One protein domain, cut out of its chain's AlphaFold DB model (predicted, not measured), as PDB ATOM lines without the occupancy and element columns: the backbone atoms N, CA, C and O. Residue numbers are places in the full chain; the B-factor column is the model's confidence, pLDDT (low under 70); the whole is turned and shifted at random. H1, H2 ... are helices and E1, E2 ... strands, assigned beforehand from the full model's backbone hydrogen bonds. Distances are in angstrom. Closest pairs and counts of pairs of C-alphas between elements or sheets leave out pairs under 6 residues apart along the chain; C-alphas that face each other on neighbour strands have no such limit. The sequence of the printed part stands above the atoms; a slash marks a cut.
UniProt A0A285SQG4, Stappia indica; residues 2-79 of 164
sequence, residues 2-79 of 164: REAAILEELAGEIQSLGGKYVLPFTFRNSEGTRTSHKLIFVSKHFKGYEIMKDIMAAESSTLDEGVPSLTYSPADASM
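This is residues 2 to 79 of the 164 residues of a protein of Stappia indica (UniProt A0A285SQG4). A long hairpin of antiparallel strands, E1 and E2, runs between two helices, H1 on one side and H2 roughly on the other. After H2 a long stretch folds back, pairing residues 71 to 72 beside E1, before short H3. The 78 printed residues, mixed in class, run H1, E1, E2, H2, H3. The whole is only just compact, close to loose, radius of gyration of the C-alphas 13.4 A, spanning 39 by 28 by 18 A.

H1, residues 2 to 16, and E1, residues 21 to 28, have closest C-alphas Ala 11 and Val 22, 6.2 A. E1 and E2, residues 35 to 43, form a hairpin, antiparallel at 162 degrees; N 23 and O 41, 2.9 A, are within hydrogen-bond range. H2, residues 46 to 58, and E1 have closest C-alphas Tyr 49 and Tyr 21, 6.2 A. H3, residues 74 to 78, is apart from H2. Every O i to N i+4 pair is within range in H1 and H2; H3 has 0 of 1, and 1 of 2 O i to N i+3.

H1 begins at C-alpha 2 (-104.007, 25.678, 12.630), length 21.3 A; E1 measures 23.1 A, E2 23.8 A, H2 18.3 A. H3, 6.7 A, ends at C-alpha 78 (-97.880, 41.204, 34.984).

The farthest C-alphas, Leu 17 and Met 79, are 39.9 A apart. The printed part has no cut; H2 to H3 is a long link. Residues 76 to 79 have pLDDT under 70.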
ATOM      1  N   ARG A   2    -103.771  24.799  13.800       86.12
ATOM      2  CA  ARG A   2    -104.007  25.678  12.630       86.12
ATOM      3  C   ARG A   2    -103.028  26.858  12.496       86.12
ATOM      4  O   ARG A   2    -102.520  27.090  11.412       86.12
ATOM      5  N   GLU A   3    -102.764  27.594  13.577       85.50
ATOM      6  CA  GLU A   3    -101.900  28.789  13.518       85.50
ATOM      7  C   GLU A   3    -100.443  28.451  13.166       85.50
ATOM      8  O   GLU A   3     -99.856  29.105  12.315       85.50
ATOM      9  N   ALA A   4     -99.879  27.407  13.784       82.56
ATOM     10  CA  ALA A   4     -98.508  26.973  13.517       82.56
ATOM     11  C   ALA A   4     -98.318  26.552  12.052       82.56
ATOM     12  O   ALA A   4     -97.387  27.026  11.415       82.56
ATOM     13  N   ALA A   5     -99.257  25.769  11.506       86.38
ATOM     14  CA  ALA A   5     -99.225  25.357  10.104       86.38
ATOM     15  C   ALA A   5     -99.286  26.557   9.140       86.38
ATOM     16  O   ALA A   5     -98.539  26.609   8.174       86.38
ATOM     17  N   ILE A   6    -100.120  27.567   9.426       90.25
ATOM     18  CA  ILE A   6    -100.182  28.788   8.603       90.25
ATOM     19  C   ILE A   6     -98.835  29.524   8.596       90.25
ATOM     20  O   ILE A   6     -98.425  30.035   7.560       90.25
ATOM     21  N   LEU A   7     -98.156  29.609   9.743       89.19
ATOM     22  CA  LEU A   7     -96.864  30.295   9.832       89.19
ATOM     23  C   LEU A   7     -95.747  29.523   9.147       89.19
ATOM     24  O   LEU A   7     -94.853  30.149   8.589       89.19
ATOM     25  N   GLU A   8     -95.793  28.198   9.215       88.38
ATOM     26  CA  GLU A   8     -94.831  27.326   8.555       88.38
ATOM     27  C   GLU A   8     -94.925  27.470   7.034       88.38
ATOM     28  O   GLU A   8     -93.930  27.817   6.398       88.38
ATOM     29  N   GLU A   9     -96.130  27.356   6.473       92.88
ATOM     30  CA  GLU A   9     -96.372  27.567   5.040       92.88
ATOM     31  C   GLU A   9     -96.001  28.990   4.602       92.88
ATOM     32  O   GLU A   9     -95.285  29.187   3.623       92.88
ATOM     33  N   LEU A  10     -96.409  30.009   5.367       91.75
ATOM     34  CA  LEU A  10     -96.061  31.397   5.064       91.75
ATOM     35  C   LEU A  10     -94.546  31.637   5.101       91.75
ATOM     36  O   LEU A  10     -94.020  32.372   4.266       91.75
ATOM     37  N   ALA A  11     -93.830  31.036   6.054       89.44
ATOM     38  CA  ALA A  11     -92.376  31.128   6.115       89.44
ATOM     39  C   ALA A  11     -91.721  30.432   4.914       89.44
ATOM     40  O   ALA A  11     -90.782  30.993   4.348       89.44
ATOM     41  N   GLY A  12     -92.237  29.269   4.505       90.06
ATOM     42  CA  GLY A  12     -91.799  28.553   3.307       90.06
ATOM     43  C   GLY A  12     -91.973  29.385   2.036       90.06
ATOM     44  O   GLY A  12     -91.024  29.542   1.268       90.06
ATOM     45  N   GLU A  13     -93.132  30.017   1.857       94.69
ATOM     46  CA  GLU A  13     -93.388  30.892   0.705       94.69
ATOM     47  C   GLU A  13     -92.519  32.153   0.713       94.69
ATOM     48  O   GLU A  13     -91.963  32.562  -0.303       94.69
ATOM     49  N   ILE A  14     -92.304  32.770   1.874       92.88
ATOM     50  CA  ILE A  14     -91.375  33.904   1.972       92.88
ATOM     51  C   ILE A  14     -89.950  33.478   1.584       92.88
ATOM     52  O   ILE A  14     -89.221  34.253   0.953       92.88
ATOM     53  N   GLN A  15     -89.547  32.261   1.955       90.50
ATOM     54  CA  GLN A  15     -88.247  31.714   1.584       90.50
ATOM     55  C   GLN A  15     -88.141  31.439   0.082       90.50
ATOM     56  O   GLN A  15     -87.124  31.788  -0.523       90.50
ATOM     57  N   SER A  16     -89.200  30.907  -0.537       92.81
ATOM     58  CA  SER A  16     -89.271  30.679  -1.987       92.81
ATOM     59  C   SER A  16     -89.115  31.987  -2.784       92.81
ATOM     60  O   SER A  16     -88.445  32.016  -3.816       92.81
ATOM     61  N   LEU A  17     -89.619  33.103  -2.244       93.62
ATOM     62  CA  LEU A  17     -89.503  34.453  -2.815       93.62
ATOM     63  C   LEU A  17     -88.151  35.147  -2.536       93.62
ATOM     64  O   LEU A  17     -87.943  36.303  -2.918       93.62
ATOM     65  N   GLY A  18     -87.208  34.465  -1.882       91.06
ATOM     66  CA  GLY A  18     -85.850  34.959  -1.637       91.06
ATOM     67  C   GLY A  18     -85.655  35.694  -0.308       91.06
ATOM     68  O   GLY A  18     -84.604  36.314  -0.103       91.06
ATOM     69  N   GLY A  19     -86.630  35.638   0.603       91.81
ATOM     70  CA  GLY A  19     -86.384  35.877   2.024       91.81
ATOM     71  C   GLY A  19     -85.505  34.759   2.587       91.81
ATOM     72  O   GLY A  19     -85.648  33.607   2.207       91.81
ATOM     73  N   LYS A  20     -84.548  35.064   3.465       91.50
ATOM     74  CA  LYS A  20     -83.616  34.038   3.974       91.50
ATOM     75  C   LYS A  20     -83.817  33.753   5.453       91.50
ATOM     76  O   LYS A  20     -83.756  32.612   5.888       91.50
ATOM     77  N   TYR A  21     -84.099  34.801   6.216       92.69
ATOM     78  CA  TYR A  21     -84.317  34.726   7.649       92.69
ATOM     79  C   TYR A  21     -85.707  35.261   7.960       92.69
ATOM     80  O   TYR A  21     -85.947  36.461   7.818       92.69
ATOM     81  N   VAL A  22     -86.603  34.363   8.366       91.12
ATOM     82  CA  VAL A  22     -87.980  34.676   8.756       91.12
ATOM     83  C   VAL A  22     -88.084  34.575  10.274       91.12
ATOM     84  O   VAL A  22     -87.671  33.576  10.863       91.12
ATOM     85  N   LEU A  23     -88.601  35.621  10.911       91.38
ATOM     86  CA  LEU A  23     -88.743  35.701  12.360       91.38
ATOM     87  C   LEU A  23     -90.160  36.159  12.728       91.38
ATOM     88  O   LEU A  23     -90.473  37.344  12.582       91.38
ATOM     89  N   PRO A  24     -91.026  35.245  13.191       90.50
ATOM     90  CA  PRO A  24     -92.333  35.607  13.709       90.50
ATOM     91  C   PRO A  24     -92.239  36.105  15.159       90.50
ATOM     92  O   PRO A  24     -91.471  35.578  15.960       90.50
ATOM     93  N   PHE A  25     -93.085  37.071  15.506       91.25
ATOM     94  CA  PHE A  25     -93.296  37.562  16.865       91.25
ATOM     95  C   PHE A  25     -94.789  37.641  17.149       91.25
ATOM     96  O   PHE A  25     -95.564  38.191  16.358       91.25
ATOM     97  N   THR A  26     -95.207  37.031  18.253       90.94
ATOM     98  CA  THR A  26     -96.630  36.878  18.569       90.94
ATOM     99  C   THR A  26     -97.070  37.973  19.524       90.94
ATOM    100  O   THR A  26     -96.467  38.139  20.578       90.94
ATOM    101  N   PHE A  27     -98.152  38.671  19.191       90.38
ATOM    102  CA  PHE A  27     -98.841  39.558  20.119       90.38
ATOM    103  C   PHE A  27    -100.102  38.871  20.629       90.38
ATOM    104  O   PHE A  27    -100.888  38.323  19.849       90.38
ATOM    105  N   ARG A  28    -100.315  38.905  21.942       89.56
ATOM    106  CA  ARG A  28    -101.565  38.475  22.574       89.56
ATOM    107  C   ARG A  28    -102.455  39.670  22.905       89.56
ATOM    108  O   ARG A  28    -102.001  40.813  22.940       89.56
ATOM    109  N   ASN A  29    -103.747  39.417  23.085       87.19
ATOM    110  CA  ASN A  29    -104.673  40.403  23.638       87.19
ATOM    111  C   ASN A  29    -104.290  40.774  25.083       87.19
ATOM    112  O   ASN A  29    -103.461  40.116  25.711       87.19
ATOM    113  N   SER A  30    -104.922  41.816  25.625       84.31
ATOM    114  CA  SER A  30    -104.680  42.288  26.996       84.31
ATOM    115  C   SER A  30    -104.907  41.214  28.062       84.31
ATOM    116  O   SER A  30    -104.252  41.245  29.095       84.31
ATOM    117  N   GLU A  31    -105.800  40.256  27.801       81.25
ATOM    118  CA  GLU A  31    -106.092  39.127  28.691       81.25
ATOM    119  C   GLU A  31    -105.091  37.961  28.564       81.25
ATOM    120  O   GLU A  31    -105.165  37.013  29.337       81.25
ATOM    121  N   GLY A  32    -104.187  37.972  27.575       81.75
ATOM    122  CA  GLY A  32    -103.230  36.884  27.318       81.75
ATOM    123  C   GLY A  32    -103.842  35.593  26.746       81.75
ATOM    124  O   GLY A  32    -103.126  34.617  26.505       81.75
ATOM    125  N   THR A  33    -105.152  35.571  26.497       83.06
ATOM    126  CA  THR A  33    -105.929  34.379  26.120       83.06
ATOM    127  C   THR A  33    -105.933  34.088  24.621       83.06
ATOM    128  O   THR A  33    -106.125  32.940  24.218       83.06
ATOM    129  N   ARG A  34    -105.734  35.101  23.768       86.62
ATOM    130  CA  ARG A  34    -105.819  34.965  22.305       86.62
ATOM    131  C   ARG A  34    -104.692  35.709  21.600       86.62
ATOM    132  O   ARG A  34    -104.389  36.847  21.954       86.62
ATOM    133  N   THR A  35    -104.137  35.105  20.547       89.62
ATOM    134  CA  THR A  35    -103.306  35.818  19.565       89.62
ATOM    135  C   THR A  35    -104.122  36.964  18.968       89.62
ATOM    136  O   THR A  35    -105.213  36.735  18.440       89.62
ATOM    137  N   SER A  36    -103.612  38.192  19.061       90.88
ATOM    138  CA  SER A  36    -104.224  39.367  18.436       90.88
ATOM    139  C   SER A  36    -103.697  39.557  17.015       90.88
ATOM    140  O   SER A  36    -104.482  39.685  16.081       90.88
ATOM    141  N   HIS A  37    -102.375  39.520  16.837       90.56
ATOM    142  CA  HIS A  37    -101.711  39.575  15.538       90.56
ATOM    143  C   HIS A  37    -100.299  38.975  15.609       90.56
ATOM    144  O   HIS A  37     -99.750  38.724  16.686       90.56
ATOM    145  N   LYS A  38     -99.710  38.737  14.435       89.69
ATOM    146  CA  LYS A  38     -98.310  38.331  14.279       89.69
ATOM    147  C   LYS A  38     -97.571  39.413  13.519       89.69
ATOM    148  O   LYS A  38     -98.055  39.878  12.489       89.69
ATOM    149  N   LEU A  39     -96.389  39.766  13.998       91.81
ATOM    150  CA  LEU A  39     -95.423  40.524  13.219       91.81
ATOM    151  C   LEU A  39     -94.410  39.536  12.640       91.81
ATOM    152  O   LEU A  39     -93.882  38.702  13.370       91.81
ATOM    153  N   ILE A  40     -94.163  39.605  11.333       91.94
ATOM    154  CA  ILE A  40     -93.207  38.725  10.654       91.94
ATOM    155  C   ILE A  40     -92.105  39.591  10.071       91.94
ATOM    156  O   ILE A  40     -92.332  40.382   9.158       91.94
ATOM    157  N   PHE A  41     -90.904  39.436  10.615       94.50
ATOM    158  CA  PHE A  41     -89.713  40.068  10.081       94.50
ATOM    159  C   PHE A  41     -89.037  39.150   9.065       94.50
ATOM    160  O   PHE A  41     -88.916  37.944   9.288       94.50
ATOM    161  N   VAL A  42     -88.568  39.736   7.964       94.88
ATOM    162  CA  VAL A  42     -87.893  39.018   6.881       94.88
ATOM    163  C   VAL A  42     -86.632  39.773   6.488       94.88
ATOM    164  O   VAL A  42     -86.667  40.975   6.237       94.88
ATOM    165  N   SER A  43     -85.511  39.063   6.389       95.69
ATOM    166  CA  SER A  43     -84.250  39.620   5.893       95.69
ATOM    167  C   SER A  43     -83.508  38.628   5.004       95.69
ATOM    168  O   SER A  43     -83.706  37.415   5.083       95.69
ATOM    169  N   LYS A  44     -82.611  39.149   4.163       94.94
ATOM    170  CA  LYS A  44     -81.651  38.353   3.381       94.94
ATOM    171  C   LYS A  44     -80.335  38.109   4.116       94.94
ATOM    172  O   LYS A  44     -79.575  37.233   3.718       94.94
ATOM    173  N   HIS A  45     -80.060  38.883   5.166       95.88
ATOM    174  CA  HIS A  45     -78.777  38.882   5.861       95.88
ATOM    175  C   HIS A  45     -78.941  38.579   7.350       95.88
ATOM    176  O   HIS A  45     -79.780  39.193   8.022       95.88
ATOM    177  N   PHE A  46     -78.082  37.699   7.876       96.19
ATOM    178  CA  PHE A  46     -78.140  37.244   9.265       96.19
ATOM    179  C   PHE A  46     -78.038  38.404  10.252       96.19
ATOM    180  O   PHE A  46     -78.760  38.447  11.238       96.19
ATOM    181  N   LYS A  47     -77.216  39.416   9.951       95.88
ATOM    182  CA  LYS A  47     -77.107  40.609  10.805       95.88
ATOM    183  C   LYS A  47     -78.448  41.312  11.057       95.88
ATOM    184  O   LYS A  47     -78.698  41.739  12.178       95.88
ATOM    185  N   GLY A  48     -79.318  41.410  10.047       96.06
ATOM    186  CA  GLY A  48     -80.653  41.988  10.228       96.06
ATOM    187  C   GLY A  48     -81.549  41.098  11.091       96.06
ATOM    188  O   GLY A  48     -82.275  41.598  11.944       96.06
ATOM    189  N   TYR A  49     -81.435  39.779  10.916       96.12
ATOM    190  CA  TYR A  49     -82.116  38.795  11.757       96.12
ATOM    191  C   TYR A  49     -81.661  38.871  13.219       96.12
ATOM    192  O   TYR A  49     -82.506  38.950  14.100       96.12
ATOM    193  N   GLU A  50     -80.349  38.925  13.482       96.19
ATOM    194  CA  GLU A  50     -79.776  39.077  14.828       96.19
ATOM    195  C   GLU A  50     -80.299  40.348  15.511       96.19
ATOM    196  O   GLU A  50     -80.797  40.264  16.628       96.19
ATOM    197  N   ILE A  51     -80.254  41.498  14.824       96.50
ATOM    198  CA  ILE A  51     -80.740  42.773  15.377       96.50
ATOM    199  C   ILE A  51     -82.224  42.681  15.743       96.50
ATOM    200  O   ILE A  51     -82.599  43.035  16.858       96.50
ATOM    201  N   MET A  52     -83.072  42.197  14.830       95.12
ATOM    202  CA  MET A  52     -84.505  42.111  15.114       95.12
ATOM    203  C   MET A  52     -84.802  41.104  16.228       95.12
ATOM    204  O   MET A  52     -85.672  41.343  17.061       95.12
ATOM    205  N   LYS A  53     -84.059  39.998  16.277       95.06
ATOM    206  CA  LYS A  53     -84.198  38.985  17.321       95.06
ATOM    207  C   LYS A  53     -83.830  39.524  18.700       95.06
ATOM    208  O   LYS A  53     -84.533  39.218  19.656       95.06
ATOM    209  N   ASP A  54     -82.800  40.361  18.797       95.31
ATOM    210  CA  ASP A  54     -82.443  41.039  20.047       95.31
ATOM    211  C   ASP A  54     -83.525  42.052  20.475       95.31
ATOM    212  O   ASP A  54     -83.873  42.100  21.654       95.31
ATOM    213  N   ILE A  55     -84.116  42.802  19.533       94.88
ATOM    214  CA  ILE A  55     -85.249  43.709  19.813       94.88
ATOM    215  C   ILE A  55     -86.453  42.914  20.336       94.88
ATOM    216  O   ILE A  55     -86.991  43.219  21.392       94.88
ATOM    217  N   MET A  56     -86.852  41.853  19.634       93.69
ATOM    218  CA  MET A  56     -87.975  41.001  20.040       93.69
ATOM    219  C   MET A  56     -87.731  40.304  21.380       93.69
ATOM    220  O   MET A  56     -88.662  40.115  22.158       93.69
ATOM    221  N   ALA A  57     -86.489  39.917  21.669       93.81
ATOM    222  CA  ALA A  57     -86.123  39.362  22.963       93.81
ATOM    223  C   ALA A  57     -86.292  40.385  24.093       93.81
ATOM    224  O   ALA A  57     -86.792  40.021  25.153       93.81
ATOM    225  N   ALA A  58     -85.916  41.648  23.865       91.44
ATOM    226  CA  ALA A  58     -86.112  42.729  24.832       91.44
ATOM    227  C   ALA A  58     -87.599  43.040  25.075       91.44
ATOM    228  O   ALA A  58     -87.983  43.323  26.204       91.44
ATOM    229  N   GLU A  59     -88.431  42.915  24.038       91.38
ATOM    230  CA  GLU A  59     -89.886  43.115  24.111       91.38
ATOM    231  C   GLU A  59     -90.664  41.846  24.507       91.38
ATOM    232  O   GLU A  59     -91.893  41.857  24.579       91.38
ATOM    233  N   SER A  60     -89.984  40.719  24.738       89.88
ATOM    234  CA  SER A  60     -90.651  39.481  25.150       89.88
ATOM    235  C   SER A  60     -91.177  39.618  26.573       89.88
ATOM    236  O   SER A  60     -90.460  40.038  27.478       89.88
ATOM    237  N   SER A  61     -92.421  39.209  26.800       86.62
ATOM    238  CA  SER A  61     -93.053  39.358  28.117       86.62
ATOM    239  C   SER A  61     -92.541  38.372  29.163       86.62
ATOM    240  O   SER A  61     -92.768  38.578  30.350       86.62
ATOM    241  N   THR A  62     -91.847  37.310  28.745       83.19
ATOM    242  CA  THR A  62     -91.302  36.292  29.646       83.19
ATOM    243  C   THR A  62     -89.888  35.876  29.250       83.19
ATOM    244  O   THR A  62     -89.521  35.864  28.070       83.19
ATOM    245  N   LEU A  63     -89.106  35.511  30.270       85.19
ATOM    246  CA  LEU A  63     -87.781  34.911  30.159       85.19
ATOM    247  C   LEU A  63     -87.785  33.611  30.962       85.19
ATOM    248  O   LEU A  63     -87.844  33.649  32.190       85.19
ATOM    249  N   ASP A  64     -87.697  32.475  30.282       83.69
ATOM    250  CA  ASP A  64     -87.630  31.165  30.925       83.69
ATOM    251  C   ASP A  64     -86.194  30.642  30.905       83.69
ATOM    252  O   ASP A  64     -85.585  30.526  29.843       83.69
ATOM    253  N   GLU A  65     -85.608  30.434  32.084       84.19
ATOM    254  CA  GLU A  65     -84.161  30.229  32.264       84.19
ATOM    255  C   GLU A  65     -83.288  31.252  31.496       84.19
ATOM    256  O   GLU A  65     -82.181  30.954  31.061       84.19
ATOM    257  N   GLY A  66     -83.782  32.478  31.295       85.50
ATOM    258  CA  GLY A  66     -83.085  33.513  30.522       85.50
ATOM    259  C   GLY A  66     -83.258  33.423  28.998       85.50
ATOM    260  O   GLY A  66     -82.659  34.229  28.281       85.50
ATOM    261  N   VAL A  67     -84.072  32.496  28.484       90.44
ATOM    262  CA  VAL A  67     -84.452  32.391  27.066       90.44
ATOM    263  C   VAL A  67     -85.761  33.156  26.827       90.44
ATOM    264  O   VAL A  67     -86.739  32.915  27.538       90.44
ATOM    265  N   PRO A  68     -85.813  34.081  25.852       91.06
ATOM    266  CA  PRO A  68     -87.017  34.858  25.572       91.06
ATOM    267  C   PRO A  68     -88.096  34.019  24.890       91.06
ATOM    268  O   PRO A  68     -87.808  33.171  24.047       91.06
ATOM    269  N   SER A  69     -89.357  34.310  25.202       88.62
ATOM    270  CA  SER A  69     -90.508  33.654  24.568       88.62
ATOM    271  C   SER A  69     -90.782  34.110  23.133       88.62
ATOM    272  O   SER A  69     -91.571  33.471  22.435       88.62
ATOM    273  N   LEU A  70     -90.173  35.218  22.691       90.19
ATOM    274  CA  LEU A  70     -90.463  35.873  21.408       90.19
ATOM    275  C   LEU A  70     -91.971  36.122  21.216       90.19
ATOM    276  O   LEU A  70     -92.542  35.969  20.132       90.19
ATOM    277  N   THR A  71     -92.619  36.480  22.323       87.62
ATOM    278  CA  THR A  71     -94.045  36.765  22.419       87.62
ATOM    279  C   THR A  71     -94.250  37.943  23.356       87.62
ATOM    280  O   THR A  71     -93.699  37.976  24.457       87.62
ATOM    281  N   TYR A  72     -95.087  38.881  22.930       86.06
ATOM    282  CA  TYR A  72     -95.591  39.952  23.768       86.06
ATOM    283  C   TYR A  72     -97.016  39.635  24.233       86.06
ATOM    284  O   TYR A  72     -97.915  39.357  23.435       86.06
ATOM    285  N   SER A  73     -97.222  39.684  25.541       83.56
ATOM    286  CA  SER A  73     -98.472  39.413  26.234       83.56
ATOM    287  C   SER A  73     -98.553  40.322  27.465       83.56
ATOM    288  O   SER A  73     -97.838  40.094  28.444       83.56
ATOM    289  N   PRO A  74     -99.409  41.361  27.444       77.00
ATOM    290  CA  PRO A  74     -99.574  42.272  28.579       77.00
ATOM    291  C   PRO A  74     -99.916  41.555  29.892       77.00
ATOM    292  O   PRO A  74     -99.439  41.954  30.953       77.00
ATOM    293  N   ALA A  75    -100.705  40.479  29.818       73.81
ATOM    294  CA  ALA A  75    -101.061  39.664  30.974       73.81
ATOM    295  C   ALA A  75     -99.846  38.917  31.554       73.81
ATOM    296  O   ALA A  75     -99.632  38.956  32.765       73.81
ATOM    297  N   ASP A  76     -99.003  38.316  30.708       67.81
ATOM    298  CA  ASP A  76     -97.830  37.554  31.167       67.81
ATOM    299  C   ASP A  76     -96.749  38.476  31.752       67.81
ATOM    300  O   ASP A  76     -96.088  38.118  32.725       67.81
ATOM    301  N   ALA A  77     -96.629  39.704  31.233       62.44
ATOM    302  CA  ALA A  77     -95.745  40.727  31.794       62.44
ATOM    303  C   ALA A  77     -96.117  41.100  33.245       62.44
ATOM    304  O   ALA A  77     -95.251  41.501  34.022       62.44
ATOM    305  N   SER A  78     -97.392  40.947  33.622       62.41
ATOM    306  CA  SER A  78     -97.880  41.204  34.984       62.41
ATOM    307  C   SER A  78     -97.717  40.013  35.941       62.41
ATOM    308  O   SER A  78     -97.789  40.194  37.157       62.41
ATOM    309  N   MET A  79     -97.463  38.806  35.418       60.28
ATOM    310  CA  MET A  79     -97.313  37.565  36.190       60.28
ATOM    311  C   MET A  79     -96.130  36.718  35.676       60.28
ATOM    312  O   MET A  79     -96.323  35.612  35.169       60.28
TER     313      MET A  79